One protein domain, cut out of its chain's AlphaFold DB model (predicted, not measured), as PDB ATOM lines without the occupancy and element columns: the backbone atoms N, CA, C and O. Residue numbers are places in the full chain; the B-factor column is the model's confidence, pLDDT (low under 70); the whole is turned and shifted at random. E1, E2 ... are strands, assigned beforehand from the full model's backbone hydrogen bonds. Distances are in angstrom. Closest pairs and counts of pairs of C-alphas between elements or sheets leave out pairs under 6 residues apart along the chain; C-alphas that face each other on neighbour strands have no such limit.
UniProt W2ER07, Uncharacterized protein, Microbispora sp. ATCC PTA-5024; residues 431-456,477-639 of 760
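Overview. This is residues 431 to 456 and 477 to 639 of the 760 residues of an uncharacterized protein of Microbispora sp. ATCC PTA-5024 (UniProt W2ER07). An open fan, like part of a propeller: four small antiparallel sheets stand as blades in a row, the first strands E1, E4, E8 and E12 next to each other and the later strands fanning away. E1 E2 E3 and E12 E13 E14 E15 are the end blades, and E4 E5 E6 E7 and E8 E9 E10 E11 lie between. The printed part has 189 residues, with fifteen named strands, E1 to E15, in sheet order, and no named helix; the class is all strand, with 85 residues in named strands, under half. It is compact, with a radius of gyration of the C-alphas of 17.5 A, and elongated, spanning 61 by 35 by 31 A.

Along the chain. E1, residues 445 to 452, begins with C-alpha 445 at (-8.704, -18.190, 35.051) and is 19.4 A long. E2 is residues 477 to 483, 19.5 A, and E3 488 to 491. Then come E4, 506 to 508; E5, 514 to 519; E6, 524 to 529, 16.2 A; and E7, 532 to 537. E8 is residues 552 to 555, with C-alpha 552 at (-20.787, -5.627, 45.757); E9 is 561 to 565, E10 576 to 579 and E11 584 to 587. E12 is 593 to 597, E13 603 to 610, 22.4 A, and E14 619 to 626, 21.1 A. E15, 632 to 638, 16.3 A, ends with C-alpha 638 at (-17.497, 13.887, 40.939).

Arrangement. The four sheets form a stack of sheets, face to face in turn. E1 and E2 are antiparallel, with N 480 and O 449 2.8 A apart; the hairpin E2 and E3 has N 489 and O 481 at 2.9 A. Residues 435 to 436 pair parallel with 489 to 490 of E3. The closest C-alphas of E1 and E4 are those of Tyr 447 and Val 508, 7.4 A. Each four-stranded sheet is a meander, each strand the antiparallel neighbour of the one before. In the hairpin E5 and E6, N 528 and O 515 are 2.8 A apart. This sheet faces E8 E9 E10 E11, their strands at 32 degrees; the closest C-alphas of E4 and E8 are those of Ala 507 and Ile 555, 6.3 A. In the hairpin E8 and E9, N 554 and O 563 are 2.9 A apart. The next facing strands stand at 16 degrees; C-alphas Val 554 of E8 and Ala 596 of E12 are closest, 5.7 A. In the hairpin E13 and E14, N 607 and O 622 are 2.8 A apart.

Size, cuts and confidence. The C-alphas farthest apart, of Asp 431 and His 613, are 61.4 A apart. Residues 457 to 476 are not printed; the gap between C-alphas 456 and 477 is 12.2 A. The links E3 to E4 and E7 to E8 are long. Mean pLDDT of the printed part is 81.3; 31 residues are under 70, among them 497 to 502 and 610 to 619.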
ATOM      1  N   ASP A 431     -22.392 -36.095  29.901       53.25
ATOM      2  CA  ASP A 431     -23.489 -35.360  29.261       53.25
ATOM      3  C   ASP A 431     -23.011 -34.030  28.622       53.25
ATOM      4  O   ASP A 431     -23.791 -33.086  28.515       53.25
ATOM      5  N   GLY A 432     -21.708 -33.882  28.325       60.06
ATOM      6  CA  GLY A 432     -21.115 -32.638  27.783       60.06
ATOM      7  C   GLY A 432     -21.050 -31.472  28.783       60.06
ATOM      8  O   GLY A 432     -20.622 -30.368  28.465       60.06
ATOM      9  N   THR A 433     -21.475 -31.691  30.032       65.25
ATOM     10  CA  THR A 433     -21.433 -30.669  31.087       65.25
ATOM     11  C   THR A 433     -20.041 -30.640  31.723       65.25
ATOM     12  O   THR A 433     -19.557 -31.713  32.098       65.25
ATOM     13  N   PRO A 434     -19.423 -29.467  31.957       73.06
ATOM     14  CA  PRO A 434     -18.094 -29.407  32.558       73.06
ATOM     15  C   PRO A 434     -18.010 -30.111  33.925       73.06
ATOM     16  O   PRO A 434     -18.992 -30.199  34.672       73.06
ATOM     17  N   GLY A 435     -16.844 -30.636  34.288       71.00
ATOM     18  CA  GLY A 435     -16.589 -31.258  35.590       71.00
ATOM     19  C   GLY A 435     -16.672 -30.251  36.749       71.00
ATOM     20  O   GLY A 435     -16.615 -29.040  36.520       71.00
ATOM     21  N   PRO A 436     -16.834 -30.703  38.009       75.00
ATOM     22  CA  PRO A 436     -16.632 -29.825  39.161       75.00
ATOM     23  C   PRO A 436     -15.183 -29.324  39.178       75.00
ATOM     24  O   PRO A 436     -14.286 -30.030  38.718       75.00
ATOM     25  N   LEU A 437     -14.964 -28.129  39.726       77.12
ATOM     26  CA  LEU A 437     -13.634 -27.549  39.848       77.12
ATOM     27  C   LEU A 437     -12.681 -28.536  40.540       77.12
ATOM     28  O   LEU A 437     -12.986 -28.998  41.649       77.12
ATOM     29  N   PRO A 438     -11.552 -28.894  39.898       73.19
ATOM     30  CA  PRO A 438     -10.591 -29.789  40.488       73.19
ATOM     31  C   PRO A 438      -9.908 -29.072  41.639       73.19
ATOM     32  O   PRO A 438     -10.088 -27.886  41.903       73.19
ATOM     33  N   SER A 439      -9.106 -29.839  42.337       66.56
ATOM     34  CA  SER A 439      -8.258 -29.435  43.440       66.56
ATOM     35  C   SER A 439      -7.083 -28.508  43.113       66.56
ATOM     36  O   SER A 439      -6.561 -27.808  43.982       66.56
ATOM     37  N   VAL A 440      -6.634 -28.581  41.868       75.00
ATOM     38  CA  VAL A 440      -5.559 -27.785  41.304       75.00
ATOM     39  C   VAL A 440      -5.961 -27.508  39.867       75.00
ATOM     40  O   VAL A 440      -6.124 -28.427  39.065       75.00
ATOM     41  N   VAL A 441      -6.115 -26.234  39.543       83.44
ATOM     42  CA  VAL A 441      -6.325 -25.731  38.191       83.44
ATOM     43  C   VAL A 441      -5.000 -25.137  37.723       83.44
ATOM     44  O   VAL A 441      -4.465 -24.185  38.308       83.44
ATOM     45  N   ARG A 442      -4.430 -25.758  36.690       83.38
ATOM     46  CA  ARG A 442      -3.069 -25.462  36.219       83.38
ATOM     47  C   ARG A 442      -2.966 -24.072  35.611       83.38
ATOM     48  O   ARG A 442      -2.061 -23.320  35.977       83.38
ATOM     49  N   ASP A 443      -3.921 -23.742  34.755       89.69
ATOM     50  CA  ASP A 443      -3.921 -22.513  33.978       89.69
ATOM     51  C   ASP A 443      -4.683 -21.391  34.701       89.69
ATOM     52  O   ASP A 443      -5.700 -21.655  35.353       89.69
ATOM     53  N   PRO A 444      -4.228 -20.126  34.607       92.62
ATOM     54  CA  PRO A 444      -4.965 -18.982  35.135       92.62
ATOM     55  C   PRO A 444      -6.392 -18.905  34.596       92.62
ATOM     56  O   PRO A 444      -6.651 -19.243  33.437       92.62
ATOM     57  N   ILE A 445      -7.311 -18.421  35.428       92.25
ATOM     58  CA  ILE A 445      -8.704 -18.190  35.051       92.25
ATOM     59  C   ILE A 445      -8.759 -16.992  34.102       92.25
ATOM     60  O   ILE A 445      -8.334 -15.888  34.444       92.25
ATOM     61  N   ARG A 446      -9.305 -17.210  32.906       91.62
ATOM     62  CA  ARG A 446      -9.468 -16.194  31.863       91.62
ATOM     63  C   ARG A 446     -10.726 -15.359  32.089       91.62
ATOM     64  O   ARG A 446     -10.691 -14.138  31.975       91.62
ATOM     65  N   TYR A 447     -11.838 -16.020  32.396       91.62
ATOM     66  CA  TYR A 447     -13.117 -15.401  32.750       91.62
ATOM     67  C   TYR A 447     -14.012 -16.420  33.463       91.62
ATOM     68  O   TYR A 447     -13.749 -17.626  33.440       91.62
ATOM     69  N   ALA A 448     -15.086 -15.941  34.084       91.75
ATOM     70  CA  ALA A 448     -16.138 -16.795  34.625       91.75
ATOM     71  C   ALA A 448     -17.515 -16.280  34.208       91.75
ATOM     72  O   ALA A 448     -17.679 -15.088  33.950       91.75
ATOM     73  N   TYR A 449     -18.502 -17.164  34.119       89.44
ATOM     74  CA  TYR A 449     -19.850 -16.822  33.670       89.44
ATOM     75  C   TYR A 449     -20.919 -17.700  34.322       89.44
ATOM     76  O   TYR A 449     -20.622 -18.798  34.797       89.44
ATOM     77  N   ARG A 450     -22.164 -17.218  34.352       87.12
ATOM     78  CA  ARG A 450     -23.333 -18.029  34.732       87.12
ATOM     79  C   ARG A 450     -23.849 -18.757  33.500       87.12
ATOM     80  O   ARG A 450     -24.147 -18.110  32.502       87.12
ATOM     81  N   GLY A 451     -23.950 -20.079  33.584       79.38
ATOM     82  CA  GLY A 451     -24.537 -20.913  32.535       79.38
ATOM     83  C   GLY A 451     -25.486 -21.960  33.111       79.38
ATOM     84  O   GLY A 451     -25.552 -22.146  34.329       79.38
ATOM     85  N   SER A 452     -26.202 -22.660  32.231       72.94
ATOM     86  CA  SER A 452     -27.144 -23.720  32.619       72.94
ATOM     87  C   SER A 452     -26.452 -24.875  33.364       72.94
ATOM     88  O   SER A 452     -25.277 -25.183  33.147       72.94
ATOM     89  N   CYS A 453     -27.174 -25.567  34.239       67.88
ATOM     90  CA  CYS A 453     -26.694 -26.797  34.871       67.88
ATOM     91  C   CYS A 453     -26.645 -27.996  33.908       67.88
ATOM     92  O   CYS A 453     -25.985 -28.986  34.227       67.88
ATOM     93  N   THR A 454     -27.329 -27.929  32.760       62.19
ATOM     94  CA  THR A 454     -27.324 -28.964  31.713       62.19
ATOM     95  C   THR A 454     -26.434 -28.549  30.537       62.19
ATOM     96  O   THR A 454     -26.247 -27.364  30.265       62.19
ATOM     97  N   GLY A 455     -25.831 -29.532  29.863       49.22
ATOM     98  CA  GLY A 455     -24.797 -29.346  28.833       49.22
ATOM     99  C   GLY A 455     -25.255 -28.771  27.488       49.22
ATOM    100  O   GLY A 455     -24.457 -28.759  26.562       49.22
ATOM    101  N   PHE A 456     -26.495 -28.298  27.362       46.00
ATOM    102  CA  PHE A 456     -27.015 -27.732  26.116       46.00
ATOM    103  C   PHE A 456     -27.374 -26.263  26.339       46.00
ATOM    104  O   PHE A 456     -28.352 -25.954  27.015       46.00
ATOM    105  N   GLU A 477     -29.113 -22.629  37.166       76.81
ATOM    106  CA  GLU A 477     -27.925 -21.892  36.756       76.81
ATOM    107  C   GLU A 477     -26.772 -22.155  37.716       76.81
ATOM    108  O   GLU A 477     -26.961 -22.430  38.902       76.81
ATOM    109  N   GLN A 478     -25.556 -22.061  37.192       85.06
ATOM    110  CA  GLN A 478     -24.343 -22.298  37.951       85.06
ATOM    111  C   GLN A 478     -23.186 -21.468  37.400       85.06
ATOM    112  O   GLN A 478     -23.071 -21.248  36.192       85.06
ATOM    113  N   TRP A 479     -22.286 -21.051  38.289       89.19
ATOM    114  CA  TRP A 479     -21.037 -20.422  37.884       89.19
ATOM    115  C   TRP A 479     -20.082 -21.433  37.248       89.19
ATOM    116  O   TRP A 479     -19.827 -22.526  37.767       89.19
ATOM    117  N   ARG A 480     -19.537 -21.036  36.103       89.12
ATOM    118  CA  ARG A 480     -18.540 -21.755  35.319       89.12
ATOM    119  C   ARG A 480     -17.303 -20.872  35.197       89.12
ATOM    120  O   ARG A 480     -17.422 -19.685  34.901       89.12
ATOM    121  N   VAL A 481     -16.123 -21.443  35.406       91.25
ATOM    122  CA  VAL A 481     -14.836 -20.775  35.174       91.25
ATOM    123  C   VAL A 481     -14.193 -21.348  33.920       91.25
ATOM    124  O   VAL A 481     -14.263 -22.556  33.685       91.25
ATOM    125  N   VAL A 482     -13.579 -20.482  33.121       91.06
ATOM    126  CA  VAL A 482     -12.849 -20.851  31.906       91.06
ATOM    127  C   VAL A 482     -11.403 -20.418  32.078       91.06
ATOM    128  O   VAL A 482     -11.118 -19.263  32.400       91.06
ATOM    129  N   THR A 483     -10.482 -21.353  31.896       91.88
ATOM    130  CA  THR A 483      -9.043 -21.106  32.011       91.88
ATOM    131  C   THR A 483      -8.467 -20.525  30.720       91.88
ATOM    132  O   THR A 483      -9.090 -20.554  29.658       91.88
ATOM    133  N   THR A 484      -7.249 -19.994  30.794       89.75
ATOM    134  CA  THR A 484      -6.489 -19.532  29.619       89.75
ATOM    135  C   THR A 484      -6.165 -20.670  28.646       89.75
ATOM    136  O   THR A 484      -6.143 -20.428  27.441       89.75
ATOM    137  N   GLY A 485      -6.028 -21.908  29.135       85.19
ATOM    138  CA  GLY A 485      -5.927 -23.121  28.313       85.19
ATOM    139  C   GLY A 485      -7.244 -23.578  27.675       85.19
ATOM    140  O   GLY A 485      -7.253 -24.531  26.900       85.19
ATOM    141  N   GLY A 486      -8.364 -22.909  27.973       85.31
ATOM    142  CA  GLY A 486      -9.689 -23.227  27.434       85.31
ATOM    143  C   GLY A 486     -10.437 -24.326  28.192       85.31
ATOM    144  O   GLY A 486     -11.571 -24.634  27.839       85.31
ATOM    145  N   GLU A 487      -9.847 -24.898  29.246       85.75
ATOM    146  CA  GLU A 487     -10.556 -25.829  30.123       85.75
ATOM    147  C   GLU A 487     -11.667 -25.110  30.882       85.75
ATOM    148  O   GLU A 487     -11.478 -23.986  31.365       85.75
ATOM    149  N   GLN A 488     -12.795 -25.794  31.042       87.81
ATOM    150  CA  GLN A 488     -13.963 -25.272  31.724       87.81
ATOM    151  C   GLN A 488     -14.298 -26.111  32.950       87.81
ATOM    152  O   GLN A 488     -14.266 -27.339  32.913       87.81
ATOM    153  N   TRP A 489     -14.680 -25.433  34.028       86.12
ATOM    154  CA  TRP A 489     -14.986 -26.073  35.296       86.12
ATOM    155  C   TRP A 489     -16.181 -25.424  35.982       86.12
ATOM    156  O   TRP A 489     -16.430 -24.227  35.845       86.12
ATOM    157  N   ARG A 490     -16.921 -26.214  36.754       85.56
ATOM    158  CA  ARG A 490     -18.087 -25.761  37.517       85.56
ATOM    159  C   ARG A 490     -17.736 -25.421  38.961       85.56
ATOM    160  O   ARG A 490     -17.075 -26.213  39.630       85.56
ATOM    161  N   VAL A 491     -18.280 -24.315  39.468       84.56
ATOM    162  CA  VAL A 491     -18.171 -23.903  40.878       84.56
ATOM    163  C   VAL A 491     -19.562 -24.016  41.517       84.56
ATOM    164  O   VAL A 491     -20.443 -23.217  41.205       84.56
ATOM    165  N   PRO A 492     -19.847 -25.075  42.295       67.88
ATOM    166  CA  PRO A 492     -21.224 -25.454  42.620       67.88
ATOM    167  C   PRO A 492     -21.846 -24.777  43.826       67.88
ATOM    168  O   PRO A 492     -23.052 -24.884  44.017       67.88
ATOM    169  N   ASP A 493     -21.056 -24.110  44.646       76.44
ATOM    170  CA  ASP A 493     -21.529 -23.590  45.916       76.44
ATOM    171  C   ASP A 493     -21.697 -22.064  45.918       76.44
ATOM    172  O   ASP A 493     -22.026 -21.487  46.949       76.44
ATOM    173  N   VAL A 494     -21.469 -21.414  44.781       81.75
ATOM    174  CA  VAL A 494     -21.584 -19.965  44.654       81.75
ATOM    175  C   VAL A 494     -23.048 -19.555  44.759       81.75
ATOM    176  O   VAL A 494     -23.889 -20.077  44.022       81.75
ATOM    177  N   ASP A 495     -23.354 -18.580  45.614       77.81
ATOM    178  CA  ASP A 495     -24.661 -17.930  45.560       77.81
ATOM    179  C   ASP A 495     -24.787 -17.186  44.235       77.81
ATOM    180  O   ASP A 495     -23.973 -16.328  43.888       77.81
ATOM    181  N   LEU A 496     -25.808 -17.539  43.458       75.38
ATOM    182  CA  LEU A 496     -26.003 -16.948  42.138       75.38
ATOM    183  C   LEU A 496     -26.205 -15.432  42.220       75.38
ATOM    184  O   LEU A 496     -25.922 -14.728  41.247       75.38
ATOM    185  N   GLY A 497     -26.665 -14.929  43.369       68.38
ATOM    186  CA  GLY A 497     -27.060 -13.550  43.546       68.38
ATOM    187  C   GLY A 497     -28.211 -13.157  42.617       68.38
ATOM    188  O   GLY A 497     -28.616 -13.865  41.692       68.38
ATOM    189  N   GLN A 498     -28.757 -11.975  42.868       67.56
ATOM    190  CA  GLN A 498     -29.685 -11.300  41.949       67.56
ATOM    191  C   GLN A 498     -29.055 -10.029  41.359       67.56
ATOM    192  O   GLN A 498     -29.694  -9.314  40.593       67.56
ATOM    193  N   GLY A 499     -27.812  -9.721  41.737       59.78
ATOM    194  CA  GLY A 499     -27.090  -8.571  41.222       59.78
ATOM    195  C   GLY A 499     -26.589  -8.814  39.801       59.78
ATOM    196  O   GLY A 499     -26.289  -9.939  39.411       59.78
ATOM    197  N   THR A 500     -26.489  -7.736  39.033       61.44
ATOM    198  CA  THR A 500     -25.911  -7.718  37.687       61.44
ATOM    199  C   THR A 500     -24.738  -6.741  37.647       61.44
ATOM    200  O   THR A 500     -24.486  -5.986  38.595       61.44
ATOM    201  N   GLY A 501     -23.976  -6.745  36.552       66.25
ATOM    202  CA  GLY A 501     -22.911  -5.764  36.366       66.25
ATOM    203  C   GLY A 501     -21.783  -5.927  37.392       66.25
ATOM    204  O   GLY A 501     -21.066  -6.922  37.377       66.25
ATOM    205  N   ARG A 502     -21.613  -4.929  38.267       63.03
ATOM    206  CA  ARG A 502     -20.584  -4.888  39.329       63.03
ATOM    207  C   ARG A 502     -21.085  -5.339  40.700       63.03
ATOM    208  O   ARG A 502     -20.297  -5.450  41.631       63.03
ATOM    209  N   ARG A 503     -22.385  -5.605  40.832       74.94
ATOM    210  CA  ARG A 503     -23.014  -6.110  42.063       74.94
ATOM    211  C   ARG A 503     -23.039  -7.640  42.081       74.94
ATOM    212  O   ARG A 503     -23.984  -8.256  42.558       74.94
ATOM    213  N   LEU A 504     -22.026  -8.251  41.472       81.44
ATOM    214  CA  LEU A 504     -21.888  -9.696  41.415       81.44
ATOM    215  C   LEU A 504     -21.199 -10.177  42.686       81.44
ATOM    216  O   LEU A 504     -20.239  -9.575  43.157       81.44
ATOM    217  N   GLN A 505     -21.681 -11.295  43.216       87.75
ATOM    218  CA  GLN A 505     -21.112 -11.956  44.391       87.75
ATOM    219  C   GLN A 505     -20.016 -12.957  43.995       87.75
ATOM    220  O   GLN A 505     -19.769 -13.927  44.706       87.75
ATOM    221  N   PHE A 506     -19.383 -12.724  42.844       90.94
ATOM    222  CA  PHE A 506     -18.288 -13.507  42.290       90.94
ATOM    223  C   PHE A 506     -17.308 -12.542  41.613       90.94
ATOM    224  O   PHE A 506     -17.732 -11.633  40.902       90.94
ATOM    225  N   ALA A 507     -16.011 -12.729  41.832       92.12
ATOM    226  CA  ALA A 507     -14.943 -11.936  41.236       92.12
ATOM    227  C   ALA A 507     -13.705 -12.810  40.996       92.12
ATOM    228  O   ALA A 507     -13.441 -13.739  41.756       92.12
ATOM    229  N   VAL A 508     -12.925 -12.503  39.962       92.94
ATOM    230  CA  VAL A 508     -11.644 -13.165  39.668       92.94
ATOM    231  C   VAL A 508     -10.539 -12.118  39.774       92.94
ATOM    232  O   VAL A 508     -10.736 -10.970  39.372       92.94
ATOM    233  N   SER A 509      -9.404 -12.480  40.368       91.88
ATOM    234  CA  SER A 509      -8.229 -11.611  40.425       91.88
ATOM    235  C   SER A 509      -7.690 -11.355  39.014       91.88
ATOM    236  O   SER A 509      -7.836 -12.183  38.114       91.88
ATOM    237  N   ALA A 510      -7.057 -10.202  38.807       87.06
ATOM    238  CA  ALA A 510      -6.541  -9.810  37.494       87.06
ATOM    239  C   ALA A 510      -5.475 -10.787  36.967       87.06
ATOM    240  O   ALA A 510      -5.378 -11.007  35.764       87.06
ATOM    241  N   ASP A 511      -4.716 -11.420  37.867       87.94
ATOM    242  CA  ASP A 511      -3.747 -12.473  37.541       87.94
ATOM    243  C   ASP A 511      -4.382 -13.862  37.300       87.94
ATOM    244  O   ASP A 511      -3.675 -14.821  36.982       87.94
ATOM    245  N   GLY A 512      -5.704 -13.995  37.475       90.38
ATOM    246  CA  GLY A 512      -6.472 -15.227  37.279       90.38
ATOM    247  C   GLY A 512      -6.126 -16.351  38.250       90.38
ATOM    248  O   GLY A 512      -6.556 -17.487  38.042       90.38
ATOM    249  N   ASN A 513      -5.329 -16.077  39.283       91.50
ATOM    250  CA  ASN A 513      -4.900 -17.087  40.242       91.50
ATOM    251  C   ASN A 513      -5.906 -17.279  41.375       91.50
ATOM    252  O   ASN A 513      -5.893 -18.331  42.013       91.50
ATOM    253  N   ARG A 514      -6.764 -16.295  41.645       91.62
ATOM    254  CA  ARG A 514      -7.711 -16.318  42.758       91.62
ATOM    255  C   ARG A 514      -9.105 -15.937  42.291       91.62
ATOM    256  O   ARG A 514      -9.286 -15.093  41.419       91.62
ATOM    257  N   MET A 515     -10.107 -16.540  42.909       92.81
ATOM    258  CA  MET A 515     -11.500 -16.147  42.732       92.81
ATOM    259  C   MET A 515     -12.156 -15.956  44.093       92.81
ATOM    260  O   MET A 515     -11.983 -16.787  44.980       92.81
ATOM    261  N   ALA A 516     -12.875 -14.852  44.255       92.94
ATOM    262  CA  ALA A 516     -13.644 -14.531  45.444       92.94
ATOM    263  C   ALA A 516     -15.125 -14.726  45.158       92.94
ATOM    264  O   ALA A 516     -15.602 -14.297  44.110       92.94
ATOM    265  N   TYR A 517     -15.868 -15.302  46.096       91.06
ATOM    266  CA  TYR A 517     -17.315 -15.411  45.967       91.06
ATOM    267  C   TYR A 517     -17.999 -15.660  47.310       91.06
ATOM    268  O   TYR A 517     -17.342 -16.006  48.292       91.06
ATOM    269  N   PHE A 518     -19.319 -15.476  47.370       88.12
ATOM    270  CA  PHE A 518     -20.090 -15.907  48.536       88.12
ATOM    271  C   PHE A 518     -20.499 -17.372  48.410       88.12
ATOM    272  O   PHE A 518     -21.120 -17.776  47.423       88.12
ATOM    273  N   SER A 519     -20.144 -18.157  49.420       84.44
ATOM    274  CA  SER A 519     -20.452 -19.577  49.471       84.44
ATOM    275  C   SER A 519     -21.801 -19.834  50.147       84.44
ATOM    276  O   SER A 519     -22.096 -19.319  51.221       84.44
ATOM    277  N   THR A 520     -22.624 -20.683  49.535       77.38
ATOM    278  CA  THR A 520     -23.925 -21.131  50.069       77.38
ATOM    279  C   THR A 520     -23.793 -22.289  51.055       77.38
ATOM    280  O   THR A 520     -24.631 -22.455  51.937       77.38
ATOM    281  N   ASN A 521     -22.738 -23.099  50.926       70.69
ATOM    282  CA  ASN A 521     -22.479 -24.218  51.838       70.69
ATOM    283  C   ASN A 521     -21.819 -23.751  53.138       70.69
ATOM    284  O   ASN A 521     -22.011 -24.358  54.191       70.69
ATOM    285  N   LEU A 522     -21.018 -22.692  53.044       71.06
ATOM    286  CA  LEU A 522     -20.343 -22.035  54.150       71.06
ATOM    287  C   LEU A 522     -20.734 -20.562  54.055       71.06
ATOM    288  O   LEU A 522     -20.081 -19.877  53.284       71.06
ATOM    289  N   PRO A 523     -21.788 -20.087  54.748       78.25
ATOM    290  CA  PRO A 523     -22.399 -18.769  54.523       78.25
ATOM    291  C   PRO A 523     -21.457 -17.604  54.881       78.25
ATOM    292  O   PRO A 523     -21.607 -16.917  55.893       78.25
ATOM    293  N   ASP A 524     -20.448 -17.403  54.039       85.56
ATOM    294  CA  ASP A 524     -19.372 -16.433  54.139       85.56
ATOM    295  C   ASP A 524     -18.736 -16.168  52.766       85.56
ATOM    296  O   ASP A 524     -18.875 -16.949  51.820       85.56
ATOM    297  N   PHE A 525     -18.031 -15.043  52.655       88.69
ATOM    298  CA  PHE A 525     -17.193 -14.779  51.490       88.69
ATOM    299  C   PHE A 525     -15.899 -15.572  51.599       88.69
ATOM    300  O   PHE A 525     -15.206 -15.525  52.622       88.69
ATOM    301  N   VAL A 526     -15.561 -16.260  50.518       86.69
ATOM    302  CA  VAL A 526     -14.366 -17.084  50.406       86.69
ATOM    303  C   VAL A 526     -13.523 -16.640  49.222       86.69
ATOM    304  O   VAL A 526     -14.046 -16.118  48.238       86.69
ATOM    305  N   VAL A 527     -12.216 -16.862  49.314       88.75
ATOM    306  CA  VAL A 527     -11.274 -16.780  48.200       88.75
ATOM    307  C   VAL A 527     -10.679 -18.148  47.961       88.75
ATOM    308  O   VAL A 527     -10.209 -18.802  48.879       88.75
ATOM    309  N   MET A 528     -10.668 -18.583  46.715       86.00
ATOM    310  CA  MET A 528     -10.085 -19.850  46.312       86.00
ATOM    311  C   MET A 528      -8.891 -19.576  45.404       86.00
ATOM    312  O   MET A 528      -9.044 -18.927  44.368       86.00
ATOM    313  N   ASP A 529      -7.708 -20.055  45.795       85.81
ATOM    314  CA  ASP A 529      -6.529 -20.046  44.924       85.81
ATOM    315  C   ASP A 529      -6.612 -21.239  43.976       85.81
ATOM    316  O   ASP A 529      -6.794 -22.383  44.388       85.81
ATOM    317  N   ARG A 530      -6.452 -20.997  42.681       85.31
ATOM    318  CA  ARG A 530      -6.525 -22.042  41.659       85.31
ATOM    319  C   ARG A 530      -5.489 -23.149  41.889       85.31
ATOM    320  O   ARG A 530      -5.690 -24.274  41.451       85.31
ATOM    321  N   ARG A 531      -4.368 -22.841  42.554       79.00
ATOM    322  CA  ARG A 531      -3.280 -23.794  42.814       79.00
ATOM    323  C   ARG A 531      -3.615 -24.757  43.950       79.00
ATOM    324  O   ARG A 531      -2.963 -25.789  44.043       79.00
ATOM    325  N   HIS A 532      -4.598 -24.428  44.793       70.00
ATOM    326  CA  HIS A 532      -5.057 -25.277  45.887       70.00
ATOM    327  C   HIS A 532      -6.539 -25.008  46.180       70.00
ATOM    328  O   HIS A 532      -6.897 -23.944  46.676       70.00
ATOM    329  N   SER A 533      -7.402 -25.997  45.971       60.59
ATOM    330  CA  SER A 533      -8.868 -25.851  46.045       60.59
ATOM    331  C   SER A 533      -9.471 -25.811  47.437       60.59
ATOM    332  O   SER A 533     -10.528 -26.387  47.716       60.59
ATOM    333  N   VAL A 534      -8.775 -25.142  48.336       66.88
ATOM    334  CA  VAL A 534      -9.275 -24.831  49.658       66.88
ATOM    335  C   VAL A 534      -9.754 -23.395  49.592       66.88
ATOM    336  O   VAL A 534      -8.927 -22.511  49.380       66.88
ATOM    337  N   PRO A 535     -11.058 -23.137  49.752       72.00
ATOM    338  CA  PRO A 535     -11.492 -21.778  50.006       72.00
ATOM    339  C   PRO A 535     -10.829 -21.290  51.303       72.00
ATOM    340  O   PRO A 535     -10.970 -21.926  52.350       72.00
ATOM    341  N   GLU A 536     -10.101 -20.182  51.219       76.38
ATOM    342  CA  GLU A 536      -9.699 -19.308  52.318       76.38
ATOM    343  C   GLU A 536     -10.910 -18.438  52.678       76.38
ATOM    344  O   GLU A 536     -11.595 -17.912  51.806       76.38
ATOM    345  N   TRP A 537     -11.241 -18.305  53.953       76.25
ATOM    346  CA  TRP A 537     -12.495 -17.678  54.382       76.25
ATOM    347  C   TRP A 537     -12.220 -16.296  54.964       76.25
ATOM    348  O   TRP A 537     -11.157 -16.077  55.541       76.25
ATOM    349  N   SER A 538     -13.196 -15.395  54.896       78.00
ATOM    350  CA  SER A 538     -12.976 -13.983  55.239       78.00
ATOM    351  C   SER A 538     -13.632 -13.492  56.537       78.00
ATOM    352  O   SER A 538     -13.349 -12.383  56.991       78.00
ATOM    353  N   GLU A 539     -14.542 -14.264  57.137       78.88
ATOM    354  CA  GLU A 539     -15.414 -13.857  58.255       78.88
ATOM    355  C   GLU A 539     -16.232 -12.573  57.980       78.88
ATOM    356  O   GLU A 539     -16.796 -11.963  58.895       78.88
ATOM    357  N   ILE A 540     -16.325 -12.143  56.718       84.69
ATOM    358  CA  ILE A 540     -16.988 -10.901  56.315       84.69
ATOM    359  C   ILE A 540     -18.486 -10.975  56.570       84.69
ATOM    360  O   ILE A 540     -19.067  -9.978  57.003       84.69
ATOM    361  N   SER A 541     -19.112 -12.127  56.344       80.94
ATOM    362  CA  SER A 541     -20.560 -12.268  56.501       80.94
ATOM    363  C   SER A 541     -20.991 -12.310  57.960       80.94
ATOM    364  O   SER A 541     -22.152 -12.041  58.250       80.94
ATOM    365  N   ASP A 542     -20.069 -12.607  58.886       74.75
ATOM    366  CA  ASP A 542     -20.318 -12.591  60.333       74.75
ATOM    367  C   ASP A 542     -21.564 -13.399  60.736       74.75
ATOM    368  O   ASP A 542     -22.342 -13.011  61.600       74.75
ATOM    369  N   GLY A 543     -21.717 -14.575  60.120       66.94
ATOM    370  CA  GLY A 543     -22.806 -15.516  60.405       66.94
ATOM    371  C   GLY A 543     -24.123 -15.195  59.698       66.94
ATOM    372  O   GLY A 543     -25.152 -15.774  60.037       66.94
ATOM    373  N   MET A 544     -24.118 -14.276  58.734       71.81
ATOM    374  CA  MET A 544     -25.286 -13.986  57.913       71.81
ATOM    375  C   MET A 544     -25.565 -15.131  56.936       71.81
ATOM    376  O   MET A 544     -24.797 -15.364  56.011       71.81
ATOM    377  N   GLU A 545     -26.704 -15.804  57.111       65.12
ATOM    378  CA  GLU A 545     -27.135 -16.900  56.229       65.12
ATOM    379  C   GLU A 545     -27.549 -16.421  54.829       65.12
ATOM    380  O   GLU A 545     -27.522 -17.197  53.878       65.12
ATOM    381  N   ARG A 546     -27.940 -15.145  54.683       69.12
ATOM    382  CA  ARG A 546     -28.339 -14.559  53.397       69.12
ATOM    383  C   ARG A 546     -27.909 -13.103  53.279       69.12
ATOM    384  O   ARG A 546     -28.317 -12.279  54.096       69.12
ATOM    385  N   ILE A 547     -27.152 -12.780  52.235       79.44
ATOM    386  CA  ILE A 547     -26.628 -11.429  52.002       79.44
ATOM    387  C   ILE A 547     -27.637 -10.553  51.239       79.44
ATOM    388  O   ILE A 547     -28.431 -11.081  50.452       79.44
ATOM    389  N   PRO A 548     -27.638  -9.218  51.432       82.12
ATOM    390  CA  PRO A 548     -28.406  -8.303  50.589       82.12
ATOM    391  C   PRO A 548     -28.144  -8.476  49.084       82.12
ATOM    392  O   PRO A 548     -27.018  -8.731  48.658       82.12
ATOM    393  N   HIS A 549     -29.183  -8.301  48.265       76.69
ATOM    394  CA  HIS A 549     -29.095  -8.480  46.809       76.69
ATOM    395  C   HIS A 549     -28.202  -7.443  46.117       76.69
ATOM    396  O   HIS A 549     -27.633  -7.734  45.070       76.69
ATOM    397  N   ASP A 550     -28.064  -6.252  46.699       77.06
ATOM    398  CA  ASP A 550     -27.227  -5.157  46.212       77.06
ATOM    399  C   ASP A 550     -25.779  -5.246  46.719       77.06
ATOM    400  O   ASP A 550     -25.056  -4.254  46.713       77.06
ATOM    401  N   THR A 551     -25.330  -6.427  47.144       87.50
ATOM    402  CA  THR A 551     -23.964  -6.617  47.636       87.50
ATOM    403  C   THR A 551     -22.948  -6.566  46.497       87.50
ATOM    404  O   THR A 551     -23.055  -7.306  45.521       87.50
ATOM    405  N   GLY A 552     -21.960  -5.684  46.623       87.38
ATOM    406  CA  GLY A 552     -20.787  -5.627  45.757       87.38
ATOM    407  C   GLY A 552     -19.626  -6.403  46.374       87.38
ATOM    408  O   GLY A 552     -19.357  -6.262  47.566       87.38
ATOM    409  N   LEU A 553     -18.938  -7.204  45.562       91.81
ATOM    410  CA  LEU A 553     -17.696  -7.885  45.921       91.81
ATOM    411  C   LEU A 553     -16.591  -7.435  44.967       91.81
ATOM    412  O   LEU A 553     -16.746  -7.507  43.749       91.81
ATOM    413  N   VAL A 554     -15.457  -7.014  45.522       90.62
ATOM    414  CA  VAL A 554     -14.253  -6.716  44.744       90.62
ATOM    415  C   VAL A 554     -13.049  -7.433  45.336       90.62
ATOM    416  O   VAL A 554     -12.903  -7.517  46.553       90.62
ATOM    417  N   ILE A 555     -12.181  -7.930  44.462       92.31
ATOM    418  CA  ILE A 555     -10.923  -8.598  44.783       92.31
ATOM    419  C   ILE A 555      -9.749  -7.758  44.268       92.31
ATOM    420  O   ILE A 555      -9.873  -7.073  43.251       92.31
ATOM    421  N   SER A 556      -8.623  -7.767  44.981       91.25
ATOM    422  CA  SER A 556      -7.409  -7.072  44.550       91.25
ATOM    423  C   SER A 556      -6.715  -7.799  43.379       91.25
ATOM    424  O   SER A 556      -6.974  -8.987  43.166       91.25
ATOM    425  N   PRO A 557      -5.846  -7.128  42.596       88.69
ATOM    426  CA  PRO A 557      -5.223  -7.698  41.392       88.69
ATOM    427  C   PRO A 557      -4.579  -9.092  41.529       88.69
ATOM    428  O   PRO A 557      -4.735  -9.912  40.630       88.69
ATOM    429  N   ALA A 558      -3.903  -9.375  42.643       87.25
ATOM    430  CA  ALA A 558      -3.289 -10.660  42.998       87.25
ATOM    431  C   ALA A 558      -4.141 -11.482  43.990       87.25
ATOM    432  O   ALA A 558      -3.728 -12.543  44.452       87.25
ATOM    433  N   GLY A 559      -5.321 -10.982  44.369       88.69
ATOM    434  CA  GLY A 559      -6.279 -11.666  45.237       88.69
ATOM    435  C   GLY A 559      -5.900 -11.774  46.713       88.69
ATOM    436  O   GLY A 559      -6.428 -12.630  47.425       88.69
ATOM    437  N   ARG A 560      -5.002 -10.908  47.188       90.81
ATOM    438  CA  ARG A 560      -4.674 -10.788  48.613       90.81
ATOM    439  C   ARG A 560      -5.810 -10.180  49.430       90.81
ATOM    440  O   ARG A 560      -5.993 -10.553  50.589       90.81
ATOM    441  N   TRP A 561      -6.519  -9.213  48.860       93.44
ATOM    442  CA  TRP A 561      -7.582  -8.494  49.547       93.44
ATOM    443  C   TRP A 561      -8.919  -8.719  48.868       93.44
ATOM    444  O   TRP A 561      -9.003  -8.748  47.640       93.44
ATOM    445  N   ILE A 562      -9.977  -8.772  49.672       94.69
ATOM    446  CA  ILE A 562     -11.342  -8.586  49.182       94.69
ATOM    447  C   ILE A 562     -12.034  -7.485  49.962       94.69
ATOM    448  O   ILE A 562     -11.807  -7.313  51.159       94.69
ATOM    449  N   ALA A 563     -12.909  -6.762  49.284       93.62
ATOM    450  CA  ALA A 563     -13.767  -5.758  49.874       93.62
ATOM    451  C   ALA A 563     -15.213  -6.028  49.470       93.62
ATOM    452  O   ALA A 563     -15.506  -6.289  48.304       93.62
ATOM    453  N   VAL A 564     -16.103  -5.960  50.452       93.44
ATOM    454  CA  VAL A 564     -17.530  -6.215  50.285       93.44
ATOM    455  C   VAL A 564     -18.303  -5.020  50.805       93.44
ATOM    456  O   VAL A 564     -18.159  -4.644  51.971       93.44
ATOM    457  N   ASP A 565     -19.150  -4.439  49.964       90.88
ATOM    458  CA  ASP A 565     -20.178  -3.506  50.408       90.88
ATOM    459  C   ASP A 565     -21.557  -4.129  50.287       90.88
ATOM    460  O   ASP A 565     -21.918  -4.697  49.267       90.88
ATOM    461  N   PHE A 566     -22.342  -4.016  51.350       88.50
ATOM    462  CA  PHE A 566     -23.650  -4.654  51.459       88.50
ATOM    463  C   PHE A 566     -24.780  -3.743  50.970       88.50
ATOM    464  O   PHE A 566     -25.897  -3.807  51.487       88.50
ATOM    465  N   GLY A 567     -24.461  -2.835  50.044       80.69
ATOM    466  CA  GLY A 567     -25.423  -1.897  49.495       80.69
ATOM    467  C   GLY A 567     -25.662  -0.624  50.308       80.69
ATOM    468  O   GLY A 567     -25.082  -0.376  51.372       80.69
ATOM    469  N   ALA A 568     -26.548   0.222  49.778       70.75
ATOM    470  CA  ALA A 568     -26.817   1.568  50.300       70.75
ATOM    471  C   ALA A 568     -27.943   1.615  51.351       70.75
ATOM    472  O   ALA A 568     -28.231   2.674  51.914       70.75
ATOM    473  N   GLY A 569     -28.596   0.482  51.630       70.25
ATOM    474  CA  GLY A 569     -29.708   0.412  52.574       70.25
ATOM    475  C   GLY A 569     -29.330   0.883  53.985       70.25
ATOM    476  O   GLY A 569     -28.283   0.528  54.524       70.25
ATOM    477  N   ALA A 570     -30.216   1.635  54.648       68.31
ATOM    478  CA  ALA A 570     -29.957   2.160  55.997       68.31
ATOM    479  C   ALA A 570     -29.630   1.057  57.028       68.31
ATOM    480  O   ALA A 570     -28.814   1.266  57.931       68.31
ATOM    481  N   ARG A 571     -30.236  -0.127  56.856       75.50
ATOM    482  CA  ARG A 571     -30.033  -1.330  57.680       75.50
ATOM    483  C   ARG A 571     -28.969  -2.289  57.142       75.50
ATOM    484  O   ARG A 571     -28.702  -3.287  57.804       75.50
ATOM    485  N   ALA A 572     -28.370  -2.015  55.982       79.25
ATOM    486  CA  ALA A 572     -27.297  -2.854  55.457       79.25
ATOM    487  C   ALA A 572     -26.153  -2.946  56.485       79.25
ATOM    488  O   ALA A 572     -25.951  -2.021  57.273       79.25
ATOM    489  N   PRO A 573     -25.356  -4.008  56.531       86.31
ATOM    490  CA  PRO A 573     -24.091  -3.969  57.255       86.31
ATOM    491  C   PRO A 573     -23.159  -2.894  56.677       86.31
ATOM    492  O   PRO A 573     -23.308  -2.464  55.532       86.31
ATOM    493  N   LYS A 574     -22.218  -2.393  57.483       88.69
ATOM    494  CA  LYS A 574     -21.172  -1.509  56.950       88.69
ATOM    495  C   LYS A 574     -20.243  -2.312  56.031       88.69
ATOM    496  O   LYS A 574     -20.074  -3.505  56.292       88.69
ATOM    497  N   PRO A 575     -19.631  -1.685  55.012       91.00
ATOM    498  CA  PRO A 575     -18.678  -2.366  54.148       91.00
ATOM    499  C   PRO A 575     -17.499  -2.926  54.939       91.00
ATOM    500  O   PRO A 575     -17.102  -2.369  55.969       91.00
ATOM    501  N   ARG A 576     -16.944  -4.029  54.454       93.25
ATOM    502  CA  ARG A 576     -15.865  -4.758  55.115       93.25
ATOM    503  C   ARG A 576     -14.746  -5.052  54.134       93.25
ATOM    504  O   ARG A 576     -14.988  -5.236  52.947       93.25
ATOM    505  N   LEU A 577     -13.529  -5.086  54.648       93.50
ATOM    506  CA  LEU A 577     -12.302  -5.373  53.914       93.50
ATOM    507  C   LEU A 577     -11.598  -6.536  54.614       93.50
ATOM    508  O   LEU A 577     -11.512  -6.507  55.837       93.50
ATOM    509  N   HIS A 578     -11.082  -7.518  53.881       92.19
ATOM    510  CA  HIS A 578     -10.333  -8.646  54.438       92.19
ATOM    511  C   HIS A 578      -8.959  -8.799  53.767       92.19
ATOM    512  O   HIS A 578      -8.871  -8.715  52.544       92.19
ATOM    513  N   ASP A 579      -7.909  -9.016  54.568       88.50
ATOM    514  CA  ASP A 579      -6.530  -9.342  54.152       88.50
ATOM    515  C   ASP A 579      -6.288 -10.831  54.390       88.50
ATOM    516  O   ASP A 579      -6.160 -11.246  55.544       88.50
ATOM    517  N   PHE A 580      -6.172 -11.615  53.321       82.88
ATOM    518  CA  PHE A 580      -5.937 -13.056  53.418       82.88
ATOM    519  C   PHE A 580      -4.521 -13.403  53.891       82.88
ATOM    520  O   PHE A 580      -4.313 -14.442  54.510       82.88
ATOM    521  N   THR A 581      -3.535 -12.519  53.693       79.81
ATOM    522  CA  THR A 581      -2.174 -12.747  54.207       79.81
ATOM    523  C   THR A 581      -2.127 -12.617  55.725       79.81
ATOM    524  O   THR A 581      -1.453 -13.390  56.402       79.81
ATOM    525  N   ARG A 582      -2.837 -11.627  56.276       75.94
ATOM    526  CA  ARG A 582      -2.878 -11.385  57.729       75.94
ATOM    527  C   ARG A 582      -4.061 -12.055  58.424       75.94
ATOM    528  O   ARG A 582      -4.114 -12.024  59.652       75.94
ATOM    529  N   ASN A 583      -4.979 -12.639  57.653       75.75
ATOM    530  CA  ASN A 583      -6.271 -13.154  58.095       75.75
ATOM    531  C   ASN A 583      -6.997 -12.153  59.013       75.75
ATOM    532  O   ASN A 583      -7.261 -12.418  60.191       75.75
ATOM    533  N   ARG A 584      -7.228 -10.944  58.494       79.81
ATOM    534  CA  ARG A 584      -7.805  -9.831  59.261       79.81
ATOM    535  C   ARG A 584      -8.918  -9.155  58.484       79.81
ATOM    536  O   ARG A 584      -8.753  -8.864  57.307       79.81
ATOM    537  N   THR A 585     -10.004  -8.834  59.185       87.19
ATOM    538  CA  THR A 585     -11.160  -8.118  58.636       87.19
ATOM    539  C   THR A 585     -11.302  -6.750  59.293       87.19
ATOM    540  O   THR A 585     -11.231  -6.625  60.514       87.19
ATOM    541  N   TRP A 586     -11.530  -5.715  58.488       88.69
ATOM    542  CA  TRP A 586     -11.823  -4.351  58.919       88.69
ATOM    543  C   TRP A 586     -13.251  -3.989  58.537       88.69
ATOM    544  O   TRP A 586     -13.705  -4.290  57.436       88.69
ATOM    545  N   VAL A 587     -13.945  -3.291  59.433       90.56
ATOM    546  CA  VAL A 587     -15.262  -2.709  59.157       90.56
ATOM    547  C   VAL A 587     -15.068  -1.230  58.852       90.56
ATOM    548  O   VAL A 587     -14.602  -0.474  59.706       90.56
ATOM    549  N   LEU A 588     -15.434  -0.797  57.647       86.31
ATOM    550  CA  LEU A 588     -15.313   0.605  57.270       86.31
ATOM    551  C   LEU A 588     -16.329   1.457  58.044       86.31
ATOM    552  O   LEU A 588     -17.477   1.047  58.234       86.31
ATOM    553  N   PRO A 589     -15.952   2.666  58.495       79.44
ATOM    554  CA  PRO A 589     -16.829   3.495  59.319       79.44
ATOM    555  C   PRO A 589     -18.025   4.050  58.538       79.44
ATOM    556  O   PRO A 589     -19.091   4.242  59.135       79.44
ATOM    557  N   GLN A 590     -17.855   4.282  57.234       78.81
ATOM    558  CA  GLN A 590     -18.843   4.883  56.340       78.81
ATOM    559  C   GLN A 590     -19.402   3.858  55.350       78.81
ATOM    560  O   GLN A 590     -18.699   2.946  54.919       78.81
ATOM    561  N   ARG A 591     -20.675   4.033  54.979       85.12
ATOM    562  CA  ARG A 591     -21.305   3.261  53.905       85.12
ATOM    563  C   ARG A 591     -20.833   3.810  52.574       85.12
ATOM    564  O   ARG A 591     -21.199   4.924  52.217       85.12
ATOM    565  N   VAL A 592     -20.021   3.026  51.891       86.81
ATOM    566  CA  VAL A 592     -19.490   3.317  50.566       86.81
ATOM    567  C   VAL A 592     -19.930   2.230  49.604       86.81
ATOM    568  O   VAL A 592     -20.126   1.091  50.019       86.81
ATOM    569  N   GLU A 593     -20.041   2.580  48.333       87.31
ATOM    570  CA  GLU A 593     -20.005   1.609  47.244       87.31
ATOM    571  C   GLU A 593     -18.540   1.382  46.870       87.31
ATOM    572  O   GLU A 593     -17.806   2.333  46.578       87.31
ATOM    573  N   VAL A 594     -18.083   0.136  46.946       89.06
ATOM    574  CA  VAL A 594     -16.678  -0.189  46.717       89.06
ATOM    575  C   VAL A 594     -16.443  -0.339  45.225       89.06
ATOM    576  O   VAL A 594     -17.096  -1.128  44.548       89.06
ATOM    577  N   LEU A 595     -15.478   0.419  44.703       86.44
ATOM    578  CA  LEU A 595     -15.104   0.342  43.298       86.44
ATOM    579  C   LEU A 595     -13.933  -0.611  43.072       86.44
ATOM    580  O   LEU A 595     -13.977  -1.384  42.118       86.44
ATOM    581  N   ALA A 596     -12.908  -0.541  43.928       86.94
ATOM    582  CA  ALA A 596     -11.858  -1.552  44.019       86.94
ATOM    583  C   ALA A 596     -11.021  -1.461  45.284       86.94
ATOM    584  O   ALA A 596     -11.109  -0.508  46.060       86.94
ATOM    585  N   VAL A 597     -10.156  -2.460  45.428       90.62
ATOM    586  CA  VAL A 597      -9.136  -2.567  46.456       90.62
ATOM    587  C   VAL A 597      -7.776  -2.821  45.797       90.62
ATOM    588  O   VAL A 597      -7.634  -3.706  44.958       90.62
ATOM    589  N   ALA A 598      -6.778  -2.015  46.152       88.50
ATOM    590  CA  ALA A 598      -5.395  -2.191  45.714       88.50
ATOM    591  C   ALA A 598      -4.673  -3.263  46.552       88.50
ATOM    592  O   ALA A 598      -5.088  -3.574  47.667       88.50
ATOM    593  N   GLU A 599      -3.529  -3.764  46.078       88.50
ATOM    594  CA  GLU A 599      -2.729  -4.785  46.790       88.50
ATOM    595  C   GLU A 599      -2.187  -4.339  48.157       88.50
ATOM    596  O   GLU A 599      -1.913  -5.154  49.041       88.50
ATOM    597  N   ASN A 600      -2.073  -3.031  48.375       87.50
ATOM    598  CA  ASN A 600      -1.725  -2.467  49.679       87.50
ATOM    599  C   ASN A 600      -2.943  -2.280  50.612       87.50
ATOM    600  O   ASN A 600      -2.799  -1.700  51.689       87.50
ATOM    601  N   GLY A 601      -4.136  -2.724  50.202       88.25
ATOM    602  CA  GLY A 601      -5.394  -2.595  50.940       88.25
ATOM    603  C   GLY A 601      -6.085  -1.235  50.797       88.25
ATOM    604  O   GLY A 601      -7.116  -1.006  51.425       88.25
ATOM    605  N   THR A 602      -5.549  -0.309  49.992       90.62
ATOM    606  CA  THR A 602      -6.219   0.976  49.741       90.62
ATOM    607  C   THR A 602      -7.481   0.751  48.926       90.62
ATOM    608  O   THR A 602      -7.433   0.223  47.816       90.62
ATOM    609  N   LEU A 603      -8.602   1.204  49.462       91.31
ATOM    610  CA  LEU A 603      -9.916   1.068  48.871       91.31
ATOM    611  C   LEU A 603     -10.299   2.342  48.122       91.31
ATOM    612  O   LEU A 603     -10.201   3.441  48.666       91.31
ATOM    613  N   THR A 604     -10.762   2.186  46.888       90.12
ATOM    614  CA  THR A 604     -11.368   3.245  46.078       90.12
ATOM    615  C   THR A 604     -12.874   3.031  46.079       90.12
ATOM    616  O   THR A 604     -13.344   1.949  45.730       90.12
ATOM    617  N   ALA A 605     -13.633   4.049  46.472       89.62
ATOM    618  CA  ALA A 605     -15.066   3.942  46.721       89.62
ATOM    619  C   ALA A 605     -15.827   5.204  46.316       89.62
ATOM    620  O   ALA A 605     -15.251   6.290  46.231       89.62
ATOM    621  N   THR A 606     -17.139   5.074  46.156       87.81
ATOM    622  CA  THR A 606     -18.075   6.189  45.997       87.81
ATOM    623  C   THR A 606     -18.943   6.361  47.241       87.81
ATOM    624  O   THR A 606     -19.479   5.413  47.815       87.81
ATOM    625  N   LEU A 607     -19.086   7.615  47.665       85.06
ATOM    626  CA  LEU A 607     -20.044   8.073  48.665       85.06
ATOM    627  C   LEU A 607     -21.119   8.881  47.954       85.06
ATOM    628  O   LEU A 607     -20.834   9.971  47.459       85.06
ATOM    629  N   THR A 608     -22.347   8.378  47.935       77.62
ATOM    630  CA  THR A 608     -23.490   9.125  47.404       77.62
ATOM    631  C   THR A 608     -24.322   9.656  48.561       77.62
ATOM    632  O   THR A 608     -24.761   8.889  49.420       77.62
ATOM    633  N   ARG A 609     -24.532  10.974  48.600       72.00
ATOM    634  CA  ARG A 609     -25.339  11.645  49.621       72.00
ATOM    635  C   ARG A 609     -26.445  12.452  48.961       72.00
ATOM    636  O   ARG A 609     -26.171  13.288  48.097       72.00
ATOM    637  N   ASP A 610     -27.675  12.211  49.399       67.50
ATOM    638  CA  ASP A 610     -28.796  13.101  49.110       67.50
ATOM    639  C   ASP A 610     -28.592  14.391  49.920       67.50
ATOM    640  O   ASP A 610     -28.392  14.327  51.137       67.50
ATOM    641  N   ASP A 611     -28.590  15.553  49.265       62.97
ATOM    642  CA  ASP A 611     -28.580  16.841  49.962       62.97
ATOM    643  C   ASP A 611     -30.022  17.202  50.371       62.97
ATOM    644  O   ASP A 611     -30.854  17.481  49.500       62.97
ATOM    645  N   PRO A 612     -30.356  17.186  51.677       58.94
ATOM    646  CA  PRO A 612     -31.714  17.452  52.142       58.94
ATOM    647  C   PRO A 612     -32.133  18.918  51.966       58.94
ATOM    648  O   PRO A 612     -33.323  19.216  52.050       58.94
ATOM    649  N   HIS A 613     -31.185  19.831  51.733       62.81
ATOM    650  CA  HIS A 613     -31.441  21.267  51.602       62.81
ATOM    651  C   HIS A 613     -31.422  21.754  50.151       62.81
ATOM    652  O   HIS A 613     -31.749  22.911  49.885       62.81
ATOM    653  N   ALA A 614     -31.076  20.883  49.206       59.34
ATOM    654  CA  ALA A 614     -31.050  21.222  47.798       59.34
ATOM    655  C   ALA A 614     -32.437  21.021  47.148       59.34
ATOM    656  O   ALA A 614     -32.972  19.904  47.170       59.34
ATOM    657  N   PRO A 615     -33.039  22.060  46.532       52.38
ATOM    658  CA  PRO A 615     -34.291  21.898  45.802       52.38
ATOM    659  C   PRO A 615     -34.084  20.910  44.643       52.38
ATOM    660  O   PRO A 615     -33.239  21.128  43.780       52.38
ATOM    661  N   GLY A 616     -34.838  19.805  44.647       58.16
ATOM    662  CA  GLY A 616     -34.797  18.786  43.588       58.16
ATOM    663  C   GLY A 616     -34.042  17.484  43.891       58.16
ATOM    664  O   GLY A 616     -33.768  16.750  42.949       58.16
ATOM    665  N   ARG A 617     -33.732  17.151  45.159       57.56
ATOM    666  CA  ARG A 617     -32.955  15.939  45.532       57.56
ATOM    667  C   ARG A 617     -31.615  15.865  44.786       57.56
ATOM    668  O   ARG A 617     -31.319  14.878  44.114       57.56
ATOM    669  N   LEU A 618     -30.801  16.916  44.888       63.50
ATOM    670  CA  LEU A 618     -29.449  16.869  44.333       63.50
ATOM    671  C   LEU A 618     -28.650  15.769  45.045       63.50
ATOM    672  O   LEU A 618     -28.388  15.834  46.248       63.50
ATOM    673  N   ARG A 619     -28.286  14.738  44.279       68.81
ATOM    674  CA  ARG A 619     -27.367  13.685  44.702       68.81
ATOM    675  C   ARG A 619     -25.949  14.137  44.433       68.81
ATOM    676  O   ARG A 619     -25.589  14.417  43.295       68.81
ATOM    677  N   THR A 620     -25.141  14.190  45.482       75.31
ATOM    678  CA  THR A 620     -23.704  14.430  45.348       75.31
ATOM    679  C   THR A 620     -22.971  13.105  45.477       75.31
ATOM    680  O   THR A 620     -23.175  12.380  46.451       75.31
ATOM    681  N   THR A 621     -22.122  12.787  44.499       83.19
ATOM    682  CA  THR A 621     -21.229  11.628  44.564       83.19
ATOM    683  C   THR A 621     -19.810  12.106  44.818       83.19
ATOM    684  O   THR A 621     -19.313  13.049  44.201       83.19
ATOM    685  N   THR A 622     -19.153  11.476  45.783       88.62
ATOM    686  CA  THR A 622     -17.757  11.740  46.111       88.62
ATOM    687  C   THR A 622     -16.953  10.467  45.930       88.62
ATOM    688  O   THR A 622     -17.271   9.442  46.528       88.62
ATOM    689  N   LEU A 623     -15.888  10.552  45.141       89.69
ATOM    690  CA  LEU A 623     -14.856   9.536  45.066       89.69
ATOM    691  C   LEU A 623     -13.940   9.657  46.289       89.69
ATOM    692  O   LEU A 623     -13.372  10.721  46.549       89.69
ATOM    693  N   VAL A 624     -13.797   8.571  47.037       90.81
ATOM    694  CA  VAL A 624     -12.942   8.499  48.221       90.81
ATOM    695  C   VAL A 624     -11.909   7.399  48.087       90.81
ATOM    696  O   VAL A 624     -12.194   6.314  47.578       90.81
ATOM    697  N   ARG A 625     -10.705   7.674  48.591       91.44
ATOM    698  CA  ARG A 625      -9.674   6.660  48.815       91.44
ATOM    699  C   ARG A 625      -9.490   6.470  50.305       91.44
ATOM    700  O   ARG A 625      -9.232   7.440  51.012       91.44
ATOM    701  N   ILE A 626      -9.631   5.243  50.784       91.00
ATOM    702  CA  ILE A 626      -9.649   4.914  52.211       91.00
ATOM    703  C   ILE A 626      -8.631   3.805  52.458       91.00
ATOM    704  O   ILE A 626      -8.604   2.809  51.741       91.00
ATOM    705  N   ARG A 627      -7.770   3.968  53.458       89.56
ATOM    706  CA  ARG A 627      -6.870   2.898  53.906       89.56
ATOM    707  C   ARG A 627      -7.605   1.887  54.797       89.56
ATOM    708  O   ARG A 627      -8.635   2.233  55.373       89.56
ATOM    709  N   PRO A 628      -7.050   0.680  55.009       85.25
ATOM    710  CA  PRO A 628      -7.633  -0.297  55.933       85.25
ATOM    711  C   PRO A 628      -7.851   0.248  57.355       85.25
ATOM    712  O   PRO A 628      -8.810  -0.120  58.023       85.25
ATOM    713  N   ASP A 629      -7.003   1.182  57.808       82.06
ATOM    714  CA  ASP A 629      -7.121   1.860  59.109       82.06
ATOM    715  C   ASP A 629      -8.249   2.912  59.173       82.06
ATOM    716  O   ASP A 629      -8.411   3.596  60.183       82.06
ATOM    717  N   GLY A 630      -9.025   3.066  58.098       82.44
ATOM    718  CA  GLY A 630     -10.118   4.025  57.984       82.44
ATOM    719  C   GLY A 630      -9.676   5.448  57.644       82.44
ATOM    720  O   GLY A 630     -10.540   6.312  57.472       82.44
ATOM    721  N   ARG A 631      -8.368   5.726  57.512       87.44
ATOM    722  CA  ARG A 631      -7.905   7.063  57.113       87.44
ATOM    723  C   ARG A 631      -8.257   7.334  55.655       87.44
ATOM    724  O   ARG A 631      -7.915   6.562  54.758       87.44
ATOM    725  N   VAL A 632      -8.914   8.467  55.428       90.44
ATOM    726  CA  VAL A 632      -9.255   8.958  54.091       90.44
ATOM    727  C   VAL A 632      -8.028   9.645  53.492       90.44
ATOM    728  O   VAL A 632      -7.522  10.611  54.055       90.44
ATOM    729  N   LEU A 633      -7.543   9.132  52.361       89.44
ATOM    730  CA  LEU A 633      -6.407   9.672  51.610       89.44
ATOM    731  C   LEU A 633      -6.827  10.769  50.630       89.44
ATOM    732  O   LEU A 633      -6.084  11.719  50.411       89.44
ATOM    733  N   SER A 634      -8.003  10.631  50.020       90.19
ATOM    734  CA  SER A 634      -8.575  11.638  49.126       90.19
ATOM    735  C   SER A 634     -10.098  11.610  49.178       90.19
ATOM    736  O   SER A 634     -10.702  10.580  49.478       90.19
ATOM    737  N   HIS A 635     -10.707  12.763  48.902       90.25
ATOM    738  CA  HIS A 635     -12.153  12.965  48.889       90.25
ATOM    739  C   HIS A 635     -12.494  14.004  47.815       90.25
ATOM    740  O   HIS A 635     -12.330  15.207  48.027       90.25
ATOM    741  N   VAL A 636     -12.948  13.544  46.650       89.19
ATOM    742  CA  VAL A 636     -13.150  14.388  45.467       89.19
ATOM    743  C   VAL A 636     -14.589  14.299  44.981       89.19
ATOM    744  O   VAL A 636     -15.097  13.214  44.714       89.19
ATOM    745  N   ARG A 637     -15.256  15.449  44.848       86.56
ATOM    746  CA  ARG A 637     -16.601  15.511  44.266       86.56
ATOM    747  C   ARG A 637     -16.531  15.227  42.774       86.56
ATOM    748  O   ARG A 637     -15.720  15.820  42.068       86.56
ATOM    749  N   VAL A 638     -17.408  14.349  42.322       82.38
ATOM    750  CA  VAL A 638     -17.497  13.887  40.939       82.38
ATOM    751  C   VAL A 638     -18.959  13.885  40.517       82.38
ATOM    752  O   VAL A 638     -19.858  13.770  41.353       82.38
ATOM    753  N   ASP A 639     -19.205  14.046  39.222       75.62
ATOM    754  CA  ASP A 639     -20.562  13.978  38.692       75.62
ATOM    755  C   ASP A 639     -21.080  12.527  38.803       75.62
ATOM    756  O   ASP A 639     -20.439  11.622  38.255       75.62
TER     757      ASP A 639